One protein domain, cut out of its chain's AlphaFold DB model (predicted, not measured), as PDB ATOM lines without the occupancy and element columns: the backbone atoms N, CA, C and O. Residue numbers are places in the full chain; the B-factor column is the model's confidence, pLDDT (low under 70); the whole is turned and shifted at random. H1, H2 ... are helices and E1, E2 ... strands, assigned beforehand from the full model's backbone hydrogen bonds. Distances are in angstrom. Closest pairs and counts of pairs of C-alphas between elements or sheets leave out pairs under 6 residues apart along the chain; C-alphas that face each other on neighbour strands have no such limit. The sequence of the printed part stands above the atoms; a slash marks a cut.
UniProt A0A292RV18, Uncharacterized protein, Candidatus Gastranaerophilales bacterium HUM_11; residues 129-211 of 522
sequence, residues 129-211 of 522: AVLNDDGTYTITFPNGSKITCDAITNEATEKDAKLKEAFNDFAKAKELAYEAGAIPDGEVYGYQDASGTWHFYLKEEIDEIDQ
ATOM      1  N   ALA A 129     179.076 199.414 173.955       93.75
ATOM      2  CA  ALA A 129     179.242 199.149 175.376       93.75
ATOM      3  C   ALA A 129     179.431 200.450 176.168       93.75
ATOM      4  O   ALA A 129     180.386 201.194 175.980       93.75
ATOM      5  N   VAL A 130     178.528 200.720 177.111       94.56
ATOM      6  CA  VAL A 130     178.552 201.943 177.929       94.56
ATOM      7  C   VAL A 130     178.824 201.598 179.390       94.56
ATOM      8  O   VAL A 130     178.106 200.788 179.973       94.56
ATOM      9  N   LEU A 131     179.832 202.235 179.993       93.19
ATOM     10  CA  LEU A 131     180.073 202.183 181.439       93.19
ATOM     11  C   LEU A 131     179.094 203.114 182.167       93.19
ATOM     12  O   LEU A 131     179.077 204.319 181.910       93.19
ATOM     13  N   ASN A 132     178.315 202.561 183.089       92.62
ATOM     14  CA  ASN A 132     177.365 203.296 183.916       92.62
ATOM     15  C   ASN A 132     178.040 203.879 185.174       92.62
ATOM     16  O   ASN A 132     179.083 203.399 185.625       92.62
ATOM     17  N   ASP A 133     177.405 204.882 185.791       92.44
ATOM     18  CA  ASP A 133     177.907 205.550 187.007       92.44
ATOM     19  C   ASP A 133     178.044 204.606 188.219       92.44
ATOM     20  O   ASP A 133     178.808 204.885 189.145       92.44
ATOM     21  N   ASP A 134     177.307 203.492 188.228       88.19
ATOM     22  CA  ASP A 134     177.357 202.458 189.267       88.19
ATOM     23  C   ASP A 134     178.469 201.412 189.052       88.19
ATOM     24  O   ASP A 134     178.662 200.538 189.899       88.19
ATOM     25  N   GLY A 135     179.233 201.525 187.961       87.50
ATOM     26  CA  GLY A 135     180.335 200.628 187.618       87.50
ATOM     27  C   GLY A 135     179.941 199.413 186.771       87.50
ATOM     28  O   GLY A 135     180.815 198.598 186.468       87.50
ATOM     29  N   THR A 136     178.672 199.282 186.376       92.50
ATOM     30  CA  THR A 136     178.199 198.228 185.461       92.50
ATOM     31  C   THR A 136     178.396 198.617 183.993       92.50
ATOM     32  O   THR A 136     178.458 199.801 183.663       92.50
ATOM     33  N   TYR A 137     178.468 197.634 183.092       94.06
ATOM     34  CA  TYR A 137     178.432 197.875 181.642       94.06
ATOM     35  C   TYR A 137     177.059 197.562 181.064       94.06
ATOM     36  O   TYR A 137     176.543 196.467 181.267       94.06
ATOM     37  N   THR A 138     176.509 198.476 180.270       94.50
ATOM     38  CA  THR A 138     175.364 198.208 179.393       94.50
ATOM     39  C   THR A 138     175.875 197.919 177.986       94.50
ATOM     40  O   THR A 138     176.369 198.827 177.320       94.50
ATOM     41  N   ILE A 139     175.735 196.677 177.523       91.94
ATOM     42  CA  ILE A 139     176.037 196.284 176.142       91.94
ATOM     43  C   ILE A 139     174.733 196.300 175.348       91.94
ATOM     44  O   ILE A 139     173.755 195.669 175.751       91.94
ATOM     45  N   THR A 140     174.721 197.018 174.229       91.06
ATOM     46  CA  THR A 140     173.614 197.060 173.267       91.06
ATOM     47  C   THR A 140     174.040 196.333 171.996       91.06
ATOM     48  O   THR A 140     175.029 196.711 171.374       91.06
ATOM     49  N   PHE A 141     173.304 195.292 171.619       85.94
ATOM     50  CA  PHE A 141     173.555 194.501 170.411       85.94
ATOM     51  C   PHE A 141     172.928 195.150 169.164       85.94
ATOM     52  O   PHE A 141     172.011 195.964 169.308       85.94
ATOM     53  N   PRO A 142     173.334 194.756 167.937       82.25
ATOM     54  CA  PRO A 142     172.784 195.298 166.687       82.25
ATOM     55  C   PRO A 142     171.262 195.152 166.564       82.25
ATOM     56  O   PRO A 142     170.592 195.995 165.979       82.25
ATOM     57  N   ASN A 143     170.690 194.110 167.174       76.50
ATOM     58  CA  ASN A 143     169.242 193.877 167.218       76.50
ATOM     59  C   ASN A 143     168.494 194.732 168.271       76.50
ATOM     60  O   ASN A 143     167.307 194.515 168.508       76.50
ATOM     61  N   GLY A 144     169.184 195.655 168.947       78.94
ATOM     62  CA  GLY A 144     168.638 196.540 169.980       78.94
ATOM     63  C   GLY A 144     168.506 195.916 171.373       78.94
ATOM     64  O   GLY A 144     168.196 196.632 172.330       78.94
ATOM     65  N   SER A 145     168.761 194.613 171.521       80.56
ATOM     66  CA  SER A 145     168.757 193.946 172.826       80.56
ATOM     67  C   SER A 145     169.858 194.511 173.713       80.56
ATOM     68  O   SER A 145     170.951 194.827 173.239       80.56
ATOM     69  N   LYS A 146     169.582 194.607 175.013       89.25
ATOM     70  CA  LYS A 146     170.532 195.117 176.002       89.25
ATOM     71  C   LYS A 146     170.798 194.086 177.080       89.25
ATOM     72  O   LYS A 146     169.869 193.441 177.561       89.25
ATOM     73  N   ILE A 147     172.056 193.989 177.487       90.94
ATOM     74  CA  ILE A 147     172.467 193.269 178.692       90.94
ATOM     75  C   ILE A 147     173.227 194.223 179.605       90.94
ATOM     76  O   ILE A 147     173.976 195.082 179.138       90.94
ATOM     77  N   THR A 148     173.042 194.059 180.909       93.44
ATOM     78  CA  THR A 148     173.800 194.785 181.928       93.44
ATOM     79  C   THR A 148     174.717 193.796 182.627       93.44
ATOM     80  O   THR A 148     174.253 192.776 183.131       93.44
ATOM     81  N   CYS A 149     176.016 194.079 182.611       92.44
ATOM     82  CA  CYS A 149     177.048 193.230 183.186       92.44
ATOM     83  C   CYS A 149     177.644 193.896 184.428       92.44
ATOM     84  O   CYS A 149     178.132 195.027 184.366       92.44
ATOM     85  N   ASP A 150     177.653 193.164 185.537       92.56
ATOM     86  CA  ASP A 150     178.262 193.580 186.796       92.56
ATOM     87  C   ASP A 150     179.745 193.209 186.835       92.56
ATOM     88  O   ASP A 150     180.156 192.179 186.292       92.56
ATOM     89  N   ALA A 151     180.554 194.014 187.525       91.62
ATOM     90  CA  ALA A 151     181.942 193.659 187.802       91.62
ATOM     91  C   ALA A 151     182.001 192.407 188.693       91.62
ATOM     92  O   ALA A 151     181.429 192.368 189.788       91.62
ATOM     93  N   ILE A 152     182.729 191.382 188.252       90.06
ATOM     94  CA  ILE A 152     182.903 190.155 189.026       90.06
ATOM     95  C   ILE A 152     184.032 190.361 190.032       90.06
ATOM     96  O   ILE A 152     185.192 190.544 189.671       90.06
ATOM     97  N   THR A 153     183.690 190.295 191.317       87.94
ATOM     98  CA  THR A 153     184.635 190.500 192.422       87.94
ATOM     99  C   THR A 153     184.827 189.231 193.246       87.94
ATOM    100  O   THR A 153     183.948 188.367 193.325       87.94
ATOM    101  N   ASN A 154     185.962 189.140 193.947       84.19
ATOM    102  CA  ASN A 154     186.204 188.058 194.907       84.19
ATOM    103  C   ASN A 154     185.075 187.969 195.949       84.19
ATOM    104  O   ASN A 154     184.575 186.879 196.217       84.19
ATOM    105  N   GLU A 155     184.606 189.113 196.459       85.19
ATOM    106  CA  GLU A 155     183.513 189.176 197.435       85.19
ATOM    107  C   GLU A 155     182.192 188.609 196.883       85.19
ATOM    108  O   GLU A 155     181.491 187.886 197.597       85.19
ATOM    109  N   ALA A 156     181.853 188.892 195.620       83.94
ATOM    110  CA  ALA A 156     180.649 188.352 194.986       83.94
ATOM    111  C   ALA A 156     180.705 186.816 194.887       83.94
ATOM    112  O   ALA A 156     179.748 186.128 195.248       83.94
ATOM    113  N   THR A 157     181.853 186.257 194.493       82.06
ATOM    114  CA  THR A 157     182.026 184.797 194.359       82.06
ATOM    115  C   THR A 157     182.146 184.051 195.692       82.06
ATOM    116  O   THR A 157     181.867 182.855 195.764       82.06
ATOM    117  N   GLU A 158     182.530 184.723 196.780       84.38
ATOM    118  CA  GLU A 158     182.479 184.139 198.127       84.38
ATOM    119  C   GLU A 158     181.042 183.957 198.626       84.38
ATOM    120  O   GLU A 158     180.763 183.032 199.394       84.38
ATOM    121  N   LYS A 159     180.130 184.825 198.176       86.06
ATOM    122  CA  LYS A 159     178.711 184.803 198.547       86.06
ATOM    123  C   LYS A 159     177.876 183.885 197.654       86.06
ATOM    124  O   LYS A 159     176.838 183.406 198.111       86.06
ATOM    125  N   ASP A 160     178.331 183.603 196.433       87.06
ATOM    126  CA  ASP A 160     177.644 182.733 195.476       87.06
ATOM    127  C   ASP A 160     178.556 181.609 194.948       87.06
ATOM    128  O   ASP A 160     179.428 181.799 194.096       87.06
ATOM    129  N   ALA A 161     178.303 180.393 195.439       85.75
ATOM    130  CA  ALA A 161     179.038 179.196 195.044       85.75
ATOM    131  C   ALA A 161     178.850 178.818 193.562       85.75
ATOM    132  O   ALA A 161     179.771 178.251 192.976       85.75
ATOM    133  N   LYS A 162     177.696 179.131 192.952       87.69
ATOM    134  CA  LYS A 162     177.428 178.834 191.535       87.69
ATOM    135  C   LYS A 162     178.160 179.807 190.623       87.69
ATOM    136  O   LYS A 162     178.763 179.375 189.647       87.69
ATOM    137  N   LEU A 163     178.154 181.094 190.973       88.31
ATOM    138  CA  LEU A 163     178.964 182.104 190.291       88.31
ATOM    139  C   LEU A 163     180.450 181.723 190.341       88.31
ATOM    140  O   LEU A 163     181.137 181.767 189.326       88.31
ATOM    141  N   LYS A 164     180.939 181.290 191.510       87.75
ATOM    142  CA  LYS A 164     182.330 180.855 191.681       87.75
ATOM    143  C   LYS A 164     182.702 179.670 190.789       87.75
ATOM    144  O   LYS A 164     183.794 179.651 190.230       87.75
ATOM    145  N   GLU A 165     181.830 178.669 190.684       88.19
ATOM    146  CA  GLU A 165     182.037 177.515 189.801       88.19
ATOM    147  C   GLU A 165     182.068 177.948 188.330       88.19
ATOM    148  O   GLU A 165     183.051 177.678 187.641       88.19
ATOM    149  N   ALA A 166     181.070 178.722 187.895       89.50
ATOM    150  CA  ALA A 166     180.969 179.216 186.525       89.50
ATOM    151  C   ALA A 166     182.158 180.110 186.126       89.50
ATOM    152  O   ALA A 166     182.705 179.964 185.033       89.50
ATOM    153  N   PHE A 167     182.615 180.987 187.025       89.00
ATOM    154  CA  PHE A 167     183.794 181.820 186.791       89.00
ATOM    155  C   PHE A 167     185.070 180.982 186.639       89.00
ATOM    156  O   PHE A 167     185.881 181.250 185.756       89.00
ATOM    157  N   ASN A 168     185.266 179.951 187.471       86.00
ATOM    158  CA  ASN A 168     186.446 179.087 187.363       86.00
ATOM    159  C   ASN A 168     186.477 178.329 186.028       86.00
ATOM    160  O   ASN A 168     187.549 178.175 185.439       86.00
ATOM    161  N   ASP A 169     185.318 177.874 185.548       88.50
ATOM    162  CA  ASP A 169     185.196 177.229 184.241       88.50
ATOM    163  C   ASP A 169     185.504 178.208 183.100       88.50
ATOM    164  O   ASP A 169     186.279 177.867 182.202       88.50
ATOM    165  N   PHE A 170     184.989 179.440 183.171       88.94
ATOM    166  CA  PHE A 170     185.316 180.515 182.228       88.94
ATOM    167  C   PHE A 170     186.816 180.838 182.215       88.94
ATOM    168  O   PHE A 170     187.448 180.807 181.158       88.94
ATOM    169  N   ALA A 171     187.414 181.075 183.385       86.06
ATOM    170  CA  ALA A 171     188.828 181.415 183.507       86.06
ATOM    171  C   ALA A 171     189.734 180.300 182.970       86.06
ATOM    172  O   ALA A 171     190.730 180.568 182.299       86.06
ATOM    173  N   LYS A 172     189.357 179.039 183.208       86.31
ATOM    174  CA  LYS A 172     190.046 177.877 182.647       86.31
ATOM    175  C   LYS A 172     189.896 177.795 181.127       86.31
ATOM    176  O   LYS A 172     190.870 177.470 180.457       86.31
ATOM    177  N   ALA A 173     188.707 178.068 180.589       87.31
ATOM    178  CA  ALA A 173     188.451 178.048 179.149       87.31
ATOM    179  C   ALA A 173     189.216 179.151 178.398       87.31
ATOM    180  O   ALA A 173     189.668 178.924 177.280       87.31
ATOM    181  N   LYS A 174     189.398 180.316 179.029       85.88
ATOM    182  CA  LYS A 174     190.172 181.453 178.508       85.88
ATOM    183  C   LYS A 174     191.675 181.378 178.814       85.88
ATOM    184  O   LYS A 174     192.399 182.314 178.499       85.88
ATOM    185  N   GLU A 175     192.142 180.285 179.427       84.94
ATOM    186  CA  GLU A 175     193.542 180.080 179.838       84.94
ATOM    187  C   GLU A 175     194.113 181.230 180.696       84.94
ATOM    188  O   GLU A 175     195.305 181.543 180.647       84.94
ATOM    189  N   LEU A 176     193.268 181.860 181.516       81.19
ATOM    190  CA  LEU A 176     193.659 183.008 182.328       81.19
ATOM    191  C   LEU A 176     194.546 182.560 183.497       81.19
ATOM    192  O   LEU A 176     194.197 181.666 184.273       81.19
ATOM    193  N   ALA A 177     195.711 183.195 183.634       67.94
ATOM    194  CA  ALA A 177     196.678 182.894 184.685       67.94
ATOM    195  C   ALA A 177     196.304 183.600 185.998       67.94
ATOM    196  O   ALA A 177     196.924 184.590 186.391       67.94
ATOM    197  N   TYR A 178     195.289 183.079 186.682       68.06
ATOM    198  CA  TYR A 178     194.899 183.534 188.012       68.06
ATOM    199  C   TYR A 178     195.374 182.563 189.095       68.06
ATOM    200  O   TYR A 178     195.376 181.345 188.908       68.06
ATOM    201  N   GLU A 179     195.771 183.097 190.252       61.38
ATOM    202  CA  GLU A 179     195.940 182.272 191.453       61.38
ATOM    203  C   GLU A 179     194.592 181.620 191.788       61.38
ATOM    204  O   GLU A 179     193.539 182.228 191.595       61.38
ATOM    205  N   ALA A 180     194.598 180.377 192.276       57.22
ATOM    206  CA  ALA A 180     193.364 179.641 192.546       57.22
ATOM    207  C   ALA A 180     192.446 180.424 193.509       57.22
ATOM    208  O   ALA A 180     192.695 180.477 194.714       57.22
ATOM    209  N   GLY A 181     191.374 181.013 192.967       56.97
ATOM    210  CA  GLY A 181     190.410 181.831 193.707       56.97
ATOM    211  C   GLY A 181     190.690 183.338 193.752       56.97
ATOM    212  O   GLY A 181     190.016 184.012 194.522       56.97
ATOM    213  N   ALA A 182     191.643 183.866 192.974       66.75
ATOM    214  CA  ALA A 182     191.890 185.303 192.852       66.75
ATOM    215  C   ALA A 182     191.329 185.849 191.530       66.75
ATOM    216  O   ALA A 182     191.861 185.572 190.461       66.75
ATOM    217  N   ILE A 183     190.273 186.650 191.611       69.06
ATOM    218  CA  ILE A 183     189.700 187.396 190.487       69.06
ATOM    219  C   ILE A 183     190.353 188.779 190.454       69.06
ATOM    220  O   ILE A 183     190.366 189.445 191.500       69.06
ATOM    221  N   PRO A 184     190.916 189.221 189.317       68.12
ATOM    222  CA  PRO A 184     191.396 190.588 189.191       68.12
ATOM    223  C   PRO A 184     190.216 191.555 189.190       68.12
ATOM    224  O   PRO A 184     189.265 191.403 188.425       68.12
ATOM    225  N   ASP A 185     190.295 192.547 190.069       70.31
ATOM    226  CA  ASP A 185     189.280 193.583 190.199       70.31
ATOM    227  C   ASP A 185     189.223 194.441 188.926       70.31
ATOM    228  O   ASP A 185     190.257 194.921 188.463       70.31
ATOM    229  N   GLY A 186     188.026 194.610 188.361       76.19
ATOM    230  CA  GLY A 186     187.786 195.429 187.166       76.19
ATOM    231  C   GLY A 186     188.138 194.797 185.811       76.19
ATOM    232  O   GLY A 186     187.979 195.463 184.794       76.19
ATOM    233  N   GLU A 187     188.580 193.536 185.766       86.25
ATOM    234  CA  GLU A 187     188.994 192.877 184.510       86.25
ATOM    235  C   GLU A 187     187.939 191.925 183.930       86.25
ATOM    236  O   GLU A 187     188.006 191.571 182.754       86.25
ATOM    237  N   VAL A 188     186.967 191.490 184.739       89.94
ATOM    238  CA  VAL A 188     185.913 190.560 184.309       89.94
ATOM    239  C   VAL A 188     184.550 191.083 184.724       89.94
ATOM    240  O   VAL A 188     184.331 191.450 185.879       89.94
ATOM    241  N   TYR A 189     183.624 191.057 183.776       92.88
ATOM    242  CA  TYR A 189     182.233 191.437 183.954       92.88
ATOM    243  C   TYR A 189     181.338 190.252 183.616       92.88
ATOM    244  O   TYR A 189     181.699 189.408 182.796       92.88
ATOM    245  N   GLY A 190     180.174 190.156 184.244       92.50
ATOM    246  CA  GLY A 190     179.257 189.063 183.962       92.50
ATOM    247  C   GLY A 190     177.812 189.389 184.277       92.50
ATOM    248  O   GLY A 190     177.509 190.315 185.023       92.50
ATOM    249  N   TYR A 191     176.925 188.602 183.686       92.69
ATOM    250  CA  TYR A 191     175.489 188.679 183.906       92.69
ATOM    251  C   TYR A 191     174.900 187.272 183.991       92.69
ATOM    252  O   TYR A 191     175.495 186.295 183.523       92.69
ATOM    253  N   GLN A 192     173.720 187.166 184.592       91.56
ATOM    254  CA  GLN A 192     172.962 185.925 184.650       91.56
ATOM    255  C   GLN A 192     171.741 186.033 183.734       91.56
ATOM    256  O   GLN A 192     170.970 186.985 183.836       91.56
ATOM    257  N   ASP A 193     171.566 185.068 182.834       86.44
ATOM    258  CA  ASP A 193     170.399 185.031 181.952       86.44
ATOM    259  C   ASP A 193     169.131 184.531 182.675       86.44
ATOM    260  O   ASP A 193     169.167 184.074 183.822       86.44
ATOM    261  N   ALA A 194     167.987 184.563 181.984       82.69
ATOM    262  CA  ALA A 194     166.704 184.115 182.529       82.69
ATOM    263  C   ALA A 194     166.677 182.625 182.943       82.69
ATOM    264  O   ALA A 194     165.799 182.213 183.703       82.69
ATOM    265  N   SER A 195     167.624 181.809 182.463       83.94
ATOM    266  CA  SER A 195     167.767 180.398 182.844       83.94
ATOM    267  C   SER A 195     168.597 180.200 184.118       83.94
ATOM    268  O   SER A 195     168.658 179.089 184.653       83.94
ATOM    269  N   GLY A 196     169.216 181.268 184.631       84.19
ATOM    270  CA  GLY A 196     170.146 181.213 185.754       84.19
ATOM    271  C   GLY A 196     171.580 180.864 185.342       84.19
ATOM    272  O   GLY A 196     172.398 180.562 186.217       84.19
ATOM    273  N   THR A 197     171.896 180.885 184.045       90.25
ATOM    274  CA  THR A 197     173.241 180.601 183.533       90.25
ATOM    275  C   THR A 197     174.073 181.878 183.534       90.25
ATOM    276  O   THR A 197     173.596 182.937 183.134       90.25
ATOM    277  N   TRP A 198     175.312 181.778 184.019       90.94
ATOM    278  CA  TRP A 198     176.255 182.892 184.054       90.94
ATOM    279  C   TRP A 198     177.005 183.025 182.732       90.94
ATOM    280  O   TRP A 198     177.533 182.042 182.210       90.94
ATOM    281  N   HIS A 199     177.095 184.259 182.254       92.12
ATOM    282  CA  HIS A 199     177.861 184.672 181.085       92.12
ATOM    283  C   HIS A 199     178.903 185.699 181.517       92.12
ATOM    284  O   HIS A 199     178.631 186.524 182.390       92.12
ATOM    285  N   PHE A 200     180.090 185.645 180.915       91.69
ATOM    286  CA  PHE A 200     181.230 186.472 181.306       91.69
ATOM    287  C   PHE A 200     181.896 187.105 180.089       91.69
ATOM    288  O   PHE A 200     182.013 186.464 179.045       91.69
ATOM    289  N   TYR A 201     182.388 188.323 180.284       91.62
ATOM    290  CA  TYR A 201     183.199 189.076 179.339       91.62
ATOM    291  C   TYR A 201     184.449 189.595 180.040       91.62
ATOM    292  O   TYR A 201     184.395 190.070 181.179       91.62
ATOM    293  N   LEU A 202     185.580 189.533 179.351       91.56
ATOM    294  CA  LEU A 202     186.767 190.282 179.737       91.56
ATOM    295  C   LEU A 202     186.552 191.765 179.447       91.56
ATOM    296  O   LEU A 202     185.873 192.135 178.491       91.56
ATOM    297  N   LYS A 203     187.182 192.627 180.244       90.44
ATOM    298  CA  LYS A 203     187.155 194.072 180.019       90.44
ATOM    299  C   LYS A 203     187.652 194.442 178.615       90.44
ATOM    300  O   LYS A 203     187.028 195.270 177.962       90.44
ATOM    301  N   GLU A 204     188.701 193.766 178.144       90.19
ATOM    302  CA  GLU A 204     189.238 193.903 176.783       90.19
ATOM    303  C   GLU A 204     188.206 193.515 175.712       90.19
ATOM    304  O   GLU A 204     188.017 194.258 174.757       90.19
ATOM    305  N   GLU A 205     187.455 192.425 175.912       91.06
ATOM    306  CA  GLU A 205     186.385 192.017 174.987       91.06
ATOM    307  C   GLU A 205     185.261 193.055 174.934       91.06
ATOM    308  O   GLU A 205     184.711 193.297 173.867       91.06
ATOM    309  N   ILE A 206     184.934 193.690 176.067       90.88
ATOM    310  CA  ILE A 206     183.956 194.786 176.119       90.88
ATOM    311  C   ILE A 206     184.481 196.027 175.384       90.88
ATOM    312  O   ILE A 206     183.718 196.670 174.670       90.88
ATOM    313  N   ASP A 207     185.766 196.361 175.528       89.62
ATOM    314  CA  ASP A 207     186.392 197.508 174.847       89.62
ATOM    315  C   ASP A 207     186.501 197.322 173.321       89.62
ATOM    316  O   ASP A 207     186.605 198.297 172.570       89.62
ATOM    317  N   GLU A 208     186.469 196.077 172.846       91.75
ATOM    318  CA  GLU A 208     186.421 195.745 171.420       91.75
ATOM    319  C   GLU A 208     185.008 195.849 170.822       91.75
ATOM    320  O   GLU A 208     184.889 195.976 169.604       91.75
ATOM    321  N   ILE A 209     183.942 195.857 171.638       90.69
ATOM    322  CA  ILE A 209     182.549 195.909 171.150       90.69
ATOM    323  C   ILE A 209     182.310 197.154 170.294       90.69
ATOM    324  O   ILE A 209     181.801 197.033 169.186       90.69
ATOM    325  N   ASP A 210     182.749 198.327 170.755       87.50
ATOM    326  CA  ASP A 210     182.572 199.592 170.025       87.50
ATOM    327  C   ASP A 210     183.360 199.644 168.694       87.50
ATOM    328  O   ASP A 210     183.213 200.585 167.914       87.50
ATOM    329  N   GLN A 211     184.232 198.661 168.437       88.56
ATOM    330  CA  GLN A 211     185.026 198.546 167.209       88.56
ATOM    331  C   GLN A 211     184.446 197.526 166.222       88.56
ATOM    332  O   GLN A 211     184.919 197.453 165.085       88.56
TER     333      GLN A 211
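AT A GLANCE: This is residues 129 to 211 of the 522 residues of an uncharacterized protein of Candidatus Gastranaerophilales bacterium HUM_11 (UniProt A0A292RV18). A strongly twisted sheet of five strands curls like part of a barrel, with H3 packed in its hollow, near E1, E2 and E4. H2 packs on the other face at the E4 and E5 end, H1 makes a corner with H2, and a long loop, residues 174 to 187, lies at the end of the longest axis opposite the E2 to E3 turn. The printed part has 83 residues with five named strands and three named helices, in the order E1 E2 E3 H1 H2 E4 E5 H3; the class is mixed, helices and strands. The sheet is antiparallel, in the order E1 E2 E3 E4 E5. The whole is compact, with a radius of gyration of the C-alphas of 12.7 A, and rounded, spanning 36 by 26 by 25 A.

HOW THE PARTS SIT: In the sheet, E1, residues 129 to 131, E2, residues 137 to 140, and E3, residues 146 to 151, form a meander, each strand the antiparallel neighbour of the one before. N 130 and O 138 are 2.9 A apart, and N 149 and O 137 are 2.8 A apart, both within hydrogen-bond range. E3 pairs in a staggered way, with E2 over residues 146 to 149 and with E4, residues 188 to 192, over residues 150 to 151; N 150 and O 190 are 2.9 A apart. E4 forms a hairpin with edge strand E5, residues 198 to 202, where N 201 and O 189 are 2.8 A apart. The domain has three layers, helices on both faces of the sheet: H2, residues 161 to 173, on one face and H3, residues 203 to 209, on the other. H2 lies over E4 and E5 at a height over the sheet of 9.4 A, slantwise to the strands, at 47 degrees to E4 on the local plane; its closest C-alphas to E5 are those of Ala 166 and Trp 198, 6.5 A apart. The closest C-alphas of H3 and E1 are those of Ile 209 and Ala 129, 6.3 A apart. H1, residues 154 to 159, is not on the sheet; it and H2 touch only at the corner, through residues 163 to 164 of H2, the closest C-alphas being those of Thr 157 and Lys 164, 4.8 A apart. H2 and H3 are apart. In H1, H2 and H3 every O i to N i+4 pair is within hydrogen-bond range.

IN THESE COORDINATES: E1 begins at C-alpha 129, (179.242, 199.149, 175.376), and is 6.8 A long; E2 is 9.7 A and E3 16.5 A. H1 is 8.9 A long, and H2, 18.5 A, begins at C-alpha 161, (179.038, 179.196, 195.044). E4 is 13.8 A and E5 13.6 A long. H3, 10.2 A, ends at C-alpha 209, (182.549, 195.909, 171.150).

THE WHOLE: The two C-alphas farthest apart are those of Asn 143 and Glu 179, at 37.9 A. The printed part has no cut. The link from H2 to E4, 14 residues, is long, and the other links are tight. The mean pLDDT of the printed part is 85.9; residues 177 to 184 are under 70.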